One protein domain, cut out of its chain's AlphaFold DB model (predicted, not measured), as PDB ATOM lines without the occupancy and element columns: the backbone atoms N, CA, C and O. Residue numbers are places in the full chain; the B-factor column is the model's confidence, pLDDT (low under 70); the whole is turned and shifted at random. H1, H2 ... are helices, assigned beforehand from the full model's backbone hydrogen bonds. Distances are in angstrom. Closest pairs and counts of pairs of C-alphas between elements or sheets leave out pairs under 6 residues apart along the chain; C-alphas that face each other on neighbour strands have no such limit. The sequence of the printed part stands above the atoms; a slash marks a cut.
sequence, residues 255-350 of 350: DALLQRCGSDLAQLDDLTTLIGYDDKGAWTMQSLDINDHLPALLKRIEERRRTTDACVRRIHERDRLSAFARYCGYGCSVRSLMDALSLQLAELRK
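What this domain is: This is residues 255 to 350 of the 350 residues of an uncharacterized protein of Beijerinckiaceae bacterium RH AL1 (UniProt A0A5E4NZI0). One long, straight helix, H3, makes the long axis of an extended rod, with two short helices, H1 and H2, packed along one side of it and H4 meeting it near its last residues to make an L-shaped corner. At the other end of H3, a long loop with no named element, residues 275 to 293, folds the chain back from H2 into H3, and its residues 287 to 293 stick out. The printed part has 96 residues with four named helices, in the order H1, H2, H3, H4, and no named strand; the class is all helix. The whole is extended, with a radius of gyration of the C-alphas of 21.0 A and spans of 62 by 28 by 26 A.

How they stand to each other: H1, residues 255 to 261, touches H3, residues 294 to 328, with the C-alphas of Cys 261 and Cys 311 the closest at 5.9 A. H1 touches H3 with residues 308 to 315 of H3 alone, and the two helices run opposite ways at a steep tilt of 66 degrees. H2, residues 265 to 274, is close to H1 but not clearly touching it; their closest C-alphas, those of Leu 258 and Leu 265, are 7.6 A apart, and their lines are about perpendicular at 84 degrees. H2 touches residues 301 to 308 of H3 alone, and the closest C-alphas, those of Leu 268 and Arg 305, are 6.7 A apart. H2 and H3 form a helical hairpin, running opposite ways at a tilt of 38 degrees, only just steep. H4, residues 334 to 348, is close to H3 but not clearly touching it, with the C-alphas of Tyr 327 and Leu 337 the closest at 6.8 A; their lines are only just about perpendicular at 71 degrees. H4 is apart from H1 and from H2. In H1, H2, H3 and H4 every O i to N i+4 pair is within hydrogen-bond range.

Where its parts are: H1 begins at C-alpha 255, (137.653, 234.799, 221.413), and is 9.9 A long from first to last C-alpha. H2 is 14.0 A long. H3, the longest helix with 35 residues, runs 49.8 A from C-alpha 294 at (157.766, 256.963, 219.997) to C-alpha 328 at (142.705, 209.963, 213.347). H4 is 21.2 A long and ends at C-alpha 348, (124.801, 222.460, 208.314).

The domain as a whole: The two C-alphas farthest apart, those of Asp 289 and Arg 335, are 62.5 A from each other. The printed part has no cut and ends at the chain's last residue, Lys 350. The link from H2 to H3 is long, with 19 residues; those from H1 to H2 and from H3 to H4 are tight. Residues 287 to 293 stand free, and so do 317 to 323 of H3 and residues 341 to 350, of which 341 to 348 belong to H4. The mean pLDDT of the printed part is 81.1, and residue 272 and residues 274 to 291 are under 70.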
ATOM      1  N   ASP A 255     138.088 234.961 220.021       90.69
ATOM      2  CA  ASP A 255     137.653 234.799 221.413       90.69
ATOM      3  C   ASP A 255     138.512 233.767 222.157       90.69
ATOM      4  O   ASP A 255     138.964 233.994 223.285       90.69
ATOM      5  N   ALA A 256     138.795 232.630 221.512       88.62
ATOM      6  CA  ALA A 256     139.637 231.587 222.087       88.62
ATOM      7  C   ALA A 256     141.088 232.058 222.282       88.62
ATOM      8  O   ALA A 256     141.730 231.690 223.272       88.62
ATOM      9  N   LEU A 257     141.617 232.863 221.356       89.44
ATOM     10  CA  LEU A 257     142.952 233.450 221.458       89.44
ATOM     11  C   LEU A 257     142.999 234.533 222.537       89.44
ATOM     12  O   LEU A 257     143.915 234.513 223.356       89.44
ATOM     13  N   LEU A 258     142.002 235.413 222.612       91.88
ATOM     14  CA  LEU A 258     141.891 236.445 223.639       91.88
ATOM     15  C   LEU A 258     141.841 235.819 225.036       91.88
ATOM     16  O   LEU A 258     142.625 236.194 225.908       91.88
ATOM     17  N   GLN A 259     140.993 234.803 225.229       94.06
ATOM     18  CA  GLN A 259     140.848 234.103 226.507       94.06
ATOM     19  C   GLN A 259     142.160 233.453 226.974       94.06
ATOM     20  O   GLN A 259     142.445 233.412 228.170       94.06
ATOM     21  N   ARG A 260     142.960 232.914 226.046       94.06
ATOM     22  CA  ARG A 260     144.152 232.111 226.370       94.06
ATOM     23  C   ARG A 260     145.463 232.899 226.320       94.06
ATOM     24  O   ARG A 260     146.411 232.515 227.000       94.06
ATOM     25  N   CYS A 261     145.532 233.965 225.526       93.06
ATOM     26  CA  CYS A 261     146.717 234.810 225.368       93.06
ATOM     27  C   CYS A 261     146.604 236.163 226.078       93.06
ATOM     28  O   CYS A 261     147.609 236.866 226.177       93.06
ATOM     29  N   GLY A 262     145.418 236.543 226.567       91.44
ATOM     30  CA  GLY A 262     145.212 237.783 227.320       91.44
ATOM     31  C   GLY A 262     145.521 239.049 226.516       91.44
ATOM     32  O   GLY A 262     145.926 240.060 227.084       91.44
ATOM     33  N   SER A 263     145.418 238.990 225.188       85.31
ATOM     34  CA  SER A 263     145.672 240.127 224.306       85.31
ATOM     35  C   SER A 263     144.684 240.155 223.155       85.31
ATOM     36  O   SER A 263     144.432 239.131 222.526       85.31
ATOM     37  N   ASP A 264     144.182 241.355 222.895       86.25
ATOM     38  CA  ASP A 264     143.370 241.692 221.736       86.25
ATOM     39  C   ASP A 264     144.294 241.845 220.517       86.25
ATOM     40  O   ASP A 264     145.160 242.725 220.474       86.25
ATOM     41  N   LEU A 265     144.179 240.909 219.574       81.56
ATOM     42  CA  LEU A 265     144.992 240.881 218.359       81.56
ATOM     43  C   LEU A 265     144.540 241.939 217.355       81.56
ATOM     44  O   LEU A 265     145.406 242.524 216.706       81.56
ATOM     45  N   ALA A 266     143.237 242.231 217.278       82.06
ATOM     46  CA  ALA A 266     142.716 243.307 216.445       82.06
ATOM     47  C   ALA A 266     143.297 244.651 216.895       82.06
ATOM     48  O   ALA A 266     143.841 245.385 216.078       82.06
ATOM     49  N   GLN A 267     143.340 244.910 218.207       83.19
ATOM     50  CA  GLN A 267     143.988 246.108 218.745       83.19
ATOM     51  C   GLN A 267     145.477 246.200 218.360       83.19
ATOM     52  O   GLN A 267     145.983 247.289 218.092       83.19
ATOM     53  N   LEU A 268     146.214 245.083 218.353       80.94
ATOM     54  CA  LEU A 268     147.635 245.075 217.975       80.94
ATOM     55  C   LEU A 268     147.848 245.300 216.470       80.94
ATOM     56  O   LEU A 268     148.803 245.982 216.083       80.94
ATOM     57  N   ASP A 269     146.976 244.744 215.632       81.19
ATOM     58  CA  ASP A 269     147.014 244.937 214.182       81.19
ATOM     59  C   ASP A 269     146.598 246.382 213.814       81.19
ATOM     60  O   ASP A 269     147.273 247.024 213.002       81.19
ATOM     61  N   ASP A 270     145.600 246.953 214.497       81.44
ATOM     62  CA  ASP A 270     145.189 248.359 214.367       81.44
ATOM     63  C   ASP A 270     146.310 249.314 214.776       81.44
ATOM     64  O   ASP A 270     146.609 250.266 214.058       81.44
ATOM     65  N   LEU A 271     146.987 249.045 215.899       77.56
ATOM     66  CA  LEU A 271     148.142 249.836 216.331       77.56
ATOM     67  C   LEU A 271     149.278 249.768 215.308       77.56
ATOM     68  O   LEU A 271     149.883 250.788 215.007       77.56
ATOM     69  N   THR A 272     149.557 248.595 214.740       69.94
ATOM     70  CA  THR A 272     150.594 248.468 213.702       69.94
ATOM     71  C   THR A 272     150.230 249.287 212.459       69.94
ATOM     72  O   THR A 272     151.075 250.001 211.918       69.94
ATOM     73  N   THR A 273     148.963 249.220 212.042       73.44
ATOM     74  CA  THR A 273     148.443 249.942 210.873       73.44
ATOM     75  C   THR A 273     148.459 251.454 211.096       73.44
ATOM     76  O   THR A 273     148.917 252.199 210.233       73.44
ATOM     77  N   LEU A 274     148.020 251.914 212.273       67.94
ATOM     78  CA  LEU A 274     147.971 253.329 212.650       67.94
ATOM     79  C   LEU A 274     149.355 253.980 212.635       67.94
ATOM     80  O   LEU A 274     149.500 255.136 212.250       67.94
ATOM     81  N   ILE A 275     150.376 253.235 213.053       66.06
ATOM     82  CA  ILE A 275     151.753 253.728 213.112       66.06
ATOM     83  C   ILE A 275     152.396 253.705 211.702       66.06
ATOM     84  O   ILE A 275     153.513 254.175 211.511       66.06
ATOM     85  N   GLY A 276     151.680 253.232 210.673       54.00
ATOM     86  CA  GLY A 276     152.141 253.285 209.287       54.00
ATOM     87  C   GLY A 276     153.355 252.396 209.038       54.00
ATOM     88  O   GLY A 276     154.174 252.713 208.177       54.00
ATOM     89  N   TYR A 277     153.490 251.308 209.806       50.56
ATOM     90  CA  TYR A 277     154.475 250.274 209.523       50.56
ATOM     91  C   TYR A 277     154.008 249.520 208.280       50.56
ATOM     92  O   TYR A 277     153.279 248.533 208.369       50.56
ATOM     93  N   ASP A 278     154.361 250.039 207.107       50.06
ATOM     94  CA  ASP A 278     154.219 249.273 205.883       50.06
ATOM     95  C   ASP A 278     155.221 248.109 205.888       50.06
ATOM     96  O   ASP A 278     156.261 248.133 206.556       50.06
ATOM     97  N   ASP A 279     154.934 247.067 205.112       46.31
ATOM     98  CA  ASP A 279     155.796 245.885 204.991       46.31
ATOM     99  C   ASP A 279     157.194 246.206 204.409       46.31
ATOM    100  O   ASP A 279     158.032 245.316 204.250       46.31
ATOM    101  N   LYS A 280     157.452 247.474 204.058       45.69
ATOM    102  CA  LYS A 280     158.712 247.988 203.513       45.69
ATOM    103  C   LYS A 280     159.531 248.756 204.555       45.69
ATOM    104  O   LYS A 280     160.625 249.211 204.224       45.69
ATOM    105  N   GLY A 281     159.047 248.869 205.794       49.44
ATOM    106  CA  GLY A 281     159.733 249.566 206.881       49.44
ATOM    107  C   GLY A 281     159.839 251.079 206.668       49.44
ATOM    108  O   GLY A 281     160.714 251.713 207.262       49.44
ATOM    109  N   ALA A 282     158.997 251.662 205.808       46.62
ATOM    110  CA  ALA A 282     159.003 253.085 205.499       46.62
ATOM    111  C   ALA A 282     157.913 253.810 206.299       46.62
ATOM    112  O   ALA A 282     156.726 253.757 205.985       46.62
ATOM    113  N   TRP A 283     158.332 254.537 207.333       55.72
ATOM    114  CA  TRP A 283     157.440 255.336 208.167       55.72
ATOM    115  C   TRP A 283     156.900 256.542 207.391       55.72
ATOM    116  O   TRP A 283     157.632 257.492 207.109       55.72
ATOM    117  N   THR A 284     155.604 256.547 207.084       52.03
ATOM    118  CA  THR A 284     154.906 257.747 206.597       52.03
ATOM    119  C   THR A 284     154.250 258.464 207.774       52.03
ATOM    120  O   THR A 284     153.039 258.467 207.950       52.03
ATOM    121  N   MET A 285     155.072 259.075 208.629       50.38
ATOM    122  CA  MET A 285     154.574 259.896 209.733       50.38
ATOM    123  C   MET A 285     154.009 261.218 209.198       50.38
ATOM    124  O   MET A 285     154.743 262.179 208.971       50.38
ATOM    125  N   GLN A 286     152.688 261.299 209.038       47.53
ATOM    126  CA  GLN A 286     152.006 262.592 209.050       47.53
ATOM    127  C   GLN A 286     151.807 263.033 210.513       47.53
ATOM    128  O   GLN A 286     150.963 262.516 211.236       47.53
ATOM    129  N   SER A 287     152.645 263.986 210.934       47.31
ATOM    130  CA  SER A 287     152.415 264.959 212.017       47.31
ATOM    131  C   SER A 287     152.132 264.463 213.448       47.31
ATOM    132  O   SER A 287     151.150 264.886 214.058       47.31
ATOM    133  N   LEU A 288     153.028 263.678 214.051       52.66
ATOM    134  CA  LEU A 288     153.089 263.561 215.516       52.66
ATOM    135  C   LEU A 288     154.497 263.918 216.005       52.66
ATOM    136  O   LEU A 288     155.458 263.190 215.770       52.66
ATOM    137  N   ASP A 289     154.599 265.069 216.670       57.16
ATOM    138  CA  ASP A 289     155.805 265.600 217.315       57.16
ATOM    139  C   ASP A 289     156.096 264.811 218.612       57.16
ATOM    140  O   ASP A 289     155.872 265.279 219.725       57.16
ATOM    141  N   ILE A 290     156.473 263.532 218.465       58.03
ATOM    142  CA  ILE A 290     156.707 262.578 219.568       58.03
ATOM    143  C   ILE A 290     158.102 261.946 219.422       58.03
ATOM    144  O   ILE A 290     158.259 260.724 219.424       58.03
ATOM    145  N   ASN A 291     159.141 262.765 219.265       66.25
ATOM    146  CA  ASN A 291     160.471 262.250 218.922       66.25
ATOM    147  C   ASN A 291     161.123 261.387 220.029       66.25
ATOM    148  O   ASN A 291     161.818 260.429 219.700       66.25
ATOM    149  N   ASP A 292     160.819 261.612 221.315       71.19
ATOM    150  CA  ASP A 292     161.491 260.876 222.407       71.19
ATOM    151  C   ASP A 292     160.698 259.677 222.966       71.19
ATOM    152  O   ASP A 292     161.281 258.726 223.493       71.19
ATOM    153  N   HIS A 293     159.367 259.669 222.843       75.44
ATOM    154  CA  HIS A 293     158.528 258.587 223.387       75.44
ATOM    155  C   HIS A 293     158.124 257.537 222.353       75.44
ATOM    156  O   HIS A 293     157.811 256.402 222.731       75.44
ATOM    157  N   LEU A 294     158.163 257.876 221.061       80.56
ATOM    158  CA  LEU A 294     157.766 256.963 219.997       80.56
ATOM    159  C   LEU A 294     158.639 255.695 219.954       80.56
ATOM    160  O   LEU A 294     158.059 254.611 219.977       80.56
ATOM    161  N   PRO A 295     159.988 255.749 220.016       81.44
ATOM    162  CA  PRO A 295     160.805 254.531 219.969       81.44
ATOM    163  C   PRO A 295     160.513 253.561 221.123       81.44
ATOM    164  O   PRO A 295     160.456 252.345 220.935       81.44
ATOM    165  N   ALA A 296     160.286 254.093 222.326       84.50
ATOM    166  CA  ALA A 296     159.944 253.285 223.492       84.50
ATOM    167  C   ALA A 296     158.548 252.652 223.366       84.50
ATOM    168  O   ALA A 296     158.362 251.501 223.763       84.50
ATOM    169  N   LEU A 297     157.575 253.381 222.807       83.50
ATOM    170  CA  LEU A 297     156.234 252.864 222.540       83.50
ATOM    171  C   LEU A 297     156.260 251.763 221.472       83.50
ATOM    172  O   LEU A 297     155.690 250.697 221.699       83.50
ATOM    173  N   LEU A 298     156.974 251.982 220.364       83.00
ATOM    174  CA  LEU A 298     157.160 250.995 219.295       83.00
ATOM    175  C   LEU A 298     157.752 249.702 219.836       83.00
ATOM    176  O   LEU A 298     157.176 248.633 219.651       83.00
ATOM    177  N   LYS A 299     158.838 249.808 220.609       85.31
ATOM    178  CA  LYS A 299     159.469 248.653 221.245       85.31
ATOM    179  C   LYS A 299     158.489 247.875 222.131       85.31
ATOM    180  O   LYS A 299     158.458 246.649 222.075       85.31
ATOM    181  N   ARG A 300     157.652 248.563 222.919       87.12
ATOM    182  CA  ARG A 300     156.627 247.909 223.755       87.12
ATOM    183  C   ARG A 300     155.556 247.209 222.918       87.12
ATOM    184  O   ARG A 300     155.132 246.113 223.283       87.12
ATOM    185  N   ILE A 301     155.114 247.819 221.817       85.12
ATOM    186  CA  ILE A 301     154.139 247.217 220.895       85.12
ATOM    187  C   ILE A 301     154.742 245.975 220.233       85.12
ATOM    188  O   ILE A 301     154.099 244.928 220.221       85.12
ATOM    189  N   GLU A 302     155.987 246.048 219.762       84.00
ATOM    190  CA  GLU A 302     156.709 244.914 219.176       84.00
ATOM    191  C   GLU A 302     156.909 243.767 220.174       84.00
ATOM    192  O   GLU A 302     156.678 242.605 219.835       84.00
ATOM    193  N   GLU A 303     157.310 244.063 221.412       86.50
ATOM    194  CA  GLU A 303     157.477 243.063 222.473       86.50
ATOM    195  C   GLU A 303     156.144 242.395 222.833       86.50
ATOM    196  O   GLU A 303     156.073 241.162 222.946       86.50
ATOM    197  N   ARG A 304     155.069 243.187 222.954       87.12
ATOM    198  CA  ARG A 304     153.716 242.669 223.191       87.12
ATOM    199  C   ARG A 304     153.268 241.790 222.028       87.12
ATOM    200  O   ARG A 304     152.873 240.651 222.261       87.12
ATOM    201  N   ARG A 305     153.414 242.258 220.786       85.94
ATOM    202  CA  ARG A 305     153.074 241.500 219.575       85.94
ATOM    203  C   ARG A 305     153.846 240.192 219.492       85.94
ATOM    204  O   ARG A 305     153.238 239.143 219.319       85.94
ATOM    205  N   ARG A 306     155.163 240.218 219.710       84.25
ATOM    206  CA  ARG A 306     156.011 239.017 219.711       84.25
ATOM    207  C   ARG A 306     155.538 237.989 220.738       84.25
ATOM    208  O   ARG A 306     155.504 236.795 220.435       84.25
ATOM    209  N   THR A 307     155.179 238.445 221.936       85.31
ATOM    210  CA  THR A 307     154.680 237.583 223.014       85.31
ATOM    211  C   THR A 307     153.322 236.981 222.653       85.31
ATOM    212  O   THR A 307     153.129 235.770 222.789       85.31
ATOM    213  N   THR A 308     152.409 237.793 222.119       86.31
ATOM    214  CA  THR A 308     151.085 237.339 221.688       86.31
ATOM    215  C   THR A 308     151.182 236.375 220.506       86.31
ATOM    216  O   THR A 308     150.639 235.278 220.590       86.31
ATOM    217  N   ASP A 309     151.953 236.680 219.460       84.75
ATOM    218  CA  ASP A 309     152.162 235.784 218.313       84.75
ATOM    219  C   ASP A 309     152.826 234.457 218.728       84.75
ATOM    220  O   ASP A 309     152.526 233.393 218.183       84.75
ATOM    221  N   ALA A 310     153.731 234.470 219.715       83.06
ATOM    222  CA  ALA A 310     154.271 233.238 220.292       83.06
ATOM    223  C   ALA A 310     153.194 232.416 221.027       83.06
ATOM    224  O   ALA A 310     153.183 231.188 220.928       83.06
ATOM    225  N   CYS A 311     152.271 233.067 221.737       88.19
ATOM    226  CA  CYS A 311     151.128 232.398 222.351       88.19
ATOM    227  C   CYS A 311     150.167 231.810 221.304       88.19
ATOM    228  O   CYS A 311     149.873 230.615 221.362       88.19
ATOM    229  N   VAL A 312     149.761 232.605 220.308       88.75
ATOM    230  CA  VAL A 312     148.863 232.197 219.214       88.75
ATOM    231  C   VAL A 312     149.416 230.976 218.485       88.75
ATOM    232  O   VAL A 312     148.714 229.976 218.350       88.75
ATOM    233  N   ARG A 313     150.703 230.997 218.107       86.56
ATOM    234  CA  ARG A 313     151.361 229.851 217.457       86.56
ATOM    235  C   ARG A 313     151.301 228.581 218.302       86.56
ATOM    236  O   ARG A 313     151.001 227.520 217.767       86.56
ATOM    237  N   ARG A 314     151.537 228.676 219.617       86.31
ATOM    238  CA  ARG A 314     151.430 227.517 220.524       86.31
ATOM    239  C   ARG A 314     150.004 226.975 220.603       86.31
ATOM    240  O   ARG A 314     149.829 225.759 220.640       86.31
ATOM    241  N   ILE A 315     148.997 227.848 220.623       89.88
ATOM    242  CA  ILE A 315     147.590 227.430 220.636       89.88
ATOM    243  C   ILE A 315     147.216 226.757 219.317       89.88
ATOM    244  O   ILE A 315     146.660 225.665 219.357       89.88
ATOM    245  N   HIS A 316     147.557 227.362 218.177       90.38
ATOM    246  CA  HIS A 316     147.283 226.788 216.857       90.38
ATOM    247  C   HIS A 316     147.941 225.413 216.709       90.38
ATOM    248  O   HIS A 316     147.285 224.465 216.287       90.38
ATOM    249  N   GLU A 317     149.205 225.276 217.127       89.38
ATOM    250  CA  GLU A 317     149.912 223.992 217.135       89.38
ATOM    251  C   GLU A 317     149.156 222.937 217.948       89.38
ATOM    252  O   GLU A 317     148.855 221.851 217.452       89.38
ATOM    253  N   ARG A 318     148.828 223.267 219.202       90.12
ATOM    254  CA  ARG A 318     148.157 222.349 220.121       90.12
ATOM    255  C   ARG A 318     146.783 221.941 219.601       90.12
ATOM    256  O   ARG A 318     146.464 220.754 219.608       90.12
ATOM    257  N   ASP A 319     145.972 222.906 219.182       92.50
ATOM    258  CA  ASP A 319     144.587 222.666 218.782       92.50
ATOM    259  C   ASP A 319     144.523 221.920 217.445       92.50
ATOM    260  O   ASP A 319     143.703 221.015 217.304       92.50
ATOM    261  N   ARG A 320     145.456 222.174 216.518       93.50
ATOM    262  CA  ARG A 320     145.613 221.354 215.312       93.50
ATOM    263  C   ARG A 320     145.989 219.912 215.632       93.50
ATOM    264  O   ARG A 320     145.356 218.990 215.121       93.50
ATOM    265  N   LEU A 321     147.026 219.688 216.442       92.06
ATOM    266  CA  LEU A 321     147.458 218.325 216.780       92.06
ATOM    267  C   LEU A 321     146.359 217.580 217.549       92.06
ATOM    268  O   LEU A 321     146.126 216.394 217.310       92.06
ATOM    269  N   SER A 322     145.629 218.287 218.415       92.88
ATOM    270  CA  SER A 322     144.441 217.760 219.086       92.88
ATOM    271  C   SER A 322     143.335 217.416 218.089       92.88
ATOM    272  O   SER A 322     142.779 216.322 218.165       92.88
ATOM    273  N   ALA A 323     143.049 218.288 217.118       93.81
ATOM    274  CA  ALA A 323     142.083 218.010 216.063       93.81
ATOM    275  C   ALA A 323     142.460 216.750 215.281       93.81
ATOM    276  O   ALA A 323     141.630 215.854 215.141       93.81
ATOM    277  N   PHE A 324     143.724 216.626 214.870       94.19
ATOM    278  CA  PHE A 324     144.201 215.421 214.204       94.19
ATOM    279  C   PHE A 324     144.014 214.174 215.070       94.19
ATOM    280  O   PHE A 324     143.470 213.181 214.594       94.19
ATOM    281  N   ALA A 325     144.383 214.226 216.352       93.19
ATOM    282  CA  ALA A 325     144.189 213.105 217.268       93.19
ATOM    283  C   ALA A 325     142.707 212.710 217.424       93.19
ATOM    284  O   ALA A 325     142.414 211.518 217.489       93.19
ATOM    285  N   ARG A 326     141.772 213.675 217.422       93.94
ATOM    286  CA  ARG A 326     140.323 213.400 217.481       93.94
ATOM    287  C   ARG A 326     139.822 212.624 216.264       93.94
ATOM    288  O   ARG A 326     139.068 211.676 216.440       93.94
ATOM    289  N   TYR A 327     140.230 213.012 215.054       92.56
ATOM    290  CA  TYR A 327     139.768 212.347 213.828       92.56
ATOM    291  C   TYR A 327     140.514 211.043 213.536       92.56
ATOM    292  O   TYR A 327     139.930 210.103 213.005       92.56
ATOM    293  N   CYS A 328     141.808 210.997 213.847       91.00
ATOM    294  CA  CYS A 328     142.705 209.963 213.347       91.00
ATOM    295  C   CYS A 328     143.237 208.999 214.421       91.00
ATOM    296  O   CYS A 328     143.792 207.974 214.038       91.00
ATOM    297  N   GLY A 329     143.078 209.280 215.723       84.88
ATOM    298  CA  GLY A 329     143.385 208.372 216.843       84.88
ATOM    299  C   GLY A 329     144.551 207.392 216.610       84.88
ATOM    300  O   GLY A 329     145.689 207.803 216.384       84.88
ATOM    301  N   TYR A 330     144.247 206.086 216.649       78.38
ATOM    302  CA  TYR A 330     145.179 204.979 216.362       78.38
ATOM    303  C   TYR A 330     145.252 204.580 214.877       78.38
ATOM    304  O   TYR A 330     146.022 203.693 214.510       78.38
ATOM    305  N   GLY A 331     144.448 205.199 214.016       86.12
ATOM    306  CA  GLY A 331     144.357 204.870 212.600       86.12
ATOM    307  C   GLY A 331     143.348 205.763 211.886       86.12
ATOM    308  O   GLY A 331     142.273 206.046 212.404       86.12
ATOM    309  N   CYS A 332     143.705 206.200 210.680       92.12
ATOM    310  CA  CYS A 332     142.926 207.150 209.897       92.12
ATOM    311  C   CYS A 332     142.955 206.755 208.430       92.12
ATOM    312  O   CYS A 332     144.015 206.431 207.894       92.12
ATOM    313  N   SER A 333     141.801 206.804 207.779       96.19
ATOM    314  CA  SER A 333     141.685 206.623 206.336       96.19
ATOM    315  C   SER A 333     141.054 207.863 205.717       96.19
ATOM    316  O   SER A 333     140.313 208.587 206.381       96.19
ATOM    317  N   VAL A 334     141.313 208.093 204.429       96.50
ATOM    318  CA  VAL A 334     140.641 209.172 203.691       96.50
ATOM    319  C   VAL A 334     139.125 208.999 203.785       96.50
ATOM    320  O   VAL A 334     138.430 209.948 204.119       96.50
ATOM    321  N   ARG A 335     138.617 207.769 203.604       96.44
ATOM    322  CA  ARG A 335     137.182 207.467 203.702       96.44
ATOM    323  C   ARG A 335     136.597 207.873 205.056       96.44
ATOM    324  O   ARG A 335     135.641 208.632 205.077       96.44
ATOM    325  N   SER A 336     137.190 207.434 206.168       94.06
ATOM    326  CA  SER A 336     136.663 207.746 207.506       94.06
ATOM    327  C   SER A 336     136.624 209.250 207.789       94.06
ATOM    328  O   SER A 336     135.695 209.725 208.436       94.06
ATOM    329  N   LEU A 337     137.611 210.004 207.292       94.62
ATOM    330  CA  LEU A 337     137.624 211.458 207.442       94.62
ATOM    331  C   LEU A 337     136.539 212.131 206.586       94.62
ATOM    332  O   LEU A 337     135.837 213.017 207.065       94.62
ATOM    333  N   MET A 338     136.368 211.677 205.344       96.62
ATOM    334  CA  MET A 338     135.335 212.193 204.443       96.62
ATOM    335  C   MET A 338     133.913 211.842 204.902       96.62
ATOM    336  O   MET A 338     133.003 212.650 204.726       96.62
ATOM    337  N   ASP A 339     133.714 210.682 205.533       95.19
ATOM    338  CA  ASP A 339     132.428 210.294 206.124       95.19
ATOM    339  C   ASP A 339     132.062 211.228 207.292       95.19
ATOM    340  O   ASP A 339     130.938 211.729 207.358       95.19
ATOM    341  N   ALA A 340     133.025 211.533 208.174       92.88
ATOM    342  CA  ALA A 340     132.834 212.485 209.272       92.88
ATOM    343  C   ALA A 340     132.493 213.893 208.755       92.88
ATOM    344  O   ALA A 340     131.539 214.516 209.226       92.88
ATOM    345  N   LEU A 341     133.215 214.360 207.732       93.06
ATOM    346  CA  LEU A 341     132.939 215.637 207.078       93.06
ATOM    347  C   LEU A 341     131.540 215.670 206.440       93.06
ATOM    348  O   LEU A 341     130.815 216.658 206.555       93.06
ATOM    349  N   SER A 342     131.137 214.584 205.780       93.00
ATOM    350  CA  SER A 342     129.824 214.480 205.135       93.00
ATOM    351  C   SER A 342     128.681 214.595 206.146       93.00
ATOM    352  O   SER A 342     127.670 215.238 205.855       93.00
ATOM    353  N   LEU A 343     128.843 214.023 207.345       92.81
ATOM    354  CA  LEU A 343     127.881 214.159 208.444       92.81
ATOM    355  C   LEU A 343     127.770 215.614 208.923       92.81
ATOM    356  O   LEU A 343     126.662 216.141 209.009       92.81
ATOM    357  N   GLN A 344     128.900 216.289 209.141       90.00
ATOM    358  CA  GLN A 344     128.940 217.703 209.540       90.00
ATOM    359  C   GLN A 344     128.287 218.616 208.493       90.00
ATOM    360  O   GLN A 344     127.479 219.487 208.816       90.00
ATOM    361  N   LEU A 345     128.567 218.381 207.210       88.00
ATOM    362  CA  LEU A 345     127.930 219.108 206.112       88.00
ATOM    363  C   LEU A 345     126.424 218.844 206.026       88.00
ATOM    364  O   LEU A 345     125.668 219.746 205.663       88.00
ATOM    365  N   ALA A 346     125.970 217.632 206.346       90.06
ATOM    366  CA  ALA A 346     124.548 217.311 206.389       90.06
ATOM    367  C   ALA A 346     123.827 218.044 207.531       90.06
ATOM    368  O   ALA A 346     122.690 218.476 207.345       90.06
ATOM    369  N   GLU A 347     124.474 218.230 208.683       87.06
ATOM    370  CA  GLU A 347     123.932 219.025 209.792       87.06
ATOM    371  C   GLU A 347     123.811 220.503 209.429       87.06
ATOM    372  O   GLU A 347     122.760 221.098 209.649       87.06
ATOM    373  N   LEU A 348     124.823 221.068 208.771       78.12
ATOM    374  CA  LEU A 348     124.801 222.460 208.314       78.12
ATOM    375  C   LEU A 348     123.784 222.740 207.204       78.12
ATOM    376  O   LEU A 348     123.525 223.905 206.910       78.12
ATOM    377  N   ARG A 349     123.238 221.708 206.552       80.56
ATOM    378  CA  ARG A 349     122.180 221.837 205.535       80.56
ATOM    379  C   ARG A 349     120.769 221.821 206.119       80.56
ATOM    380  O   ARG A 349     119.845 222.179 205.390       80.56
ATOM    381  N   LYS A 350     120.605 221.392 207.373       83.06
ATOM    382  CA  LYS A 350     119.322 221.481 208.081       83.06
ATOM    383  C   LYS A 350     118.966 222.945 208.375       83.06
ATOM    384  O   LYS A 350     117.790 223.169 208.714       83.06
TER     385      LYS A 350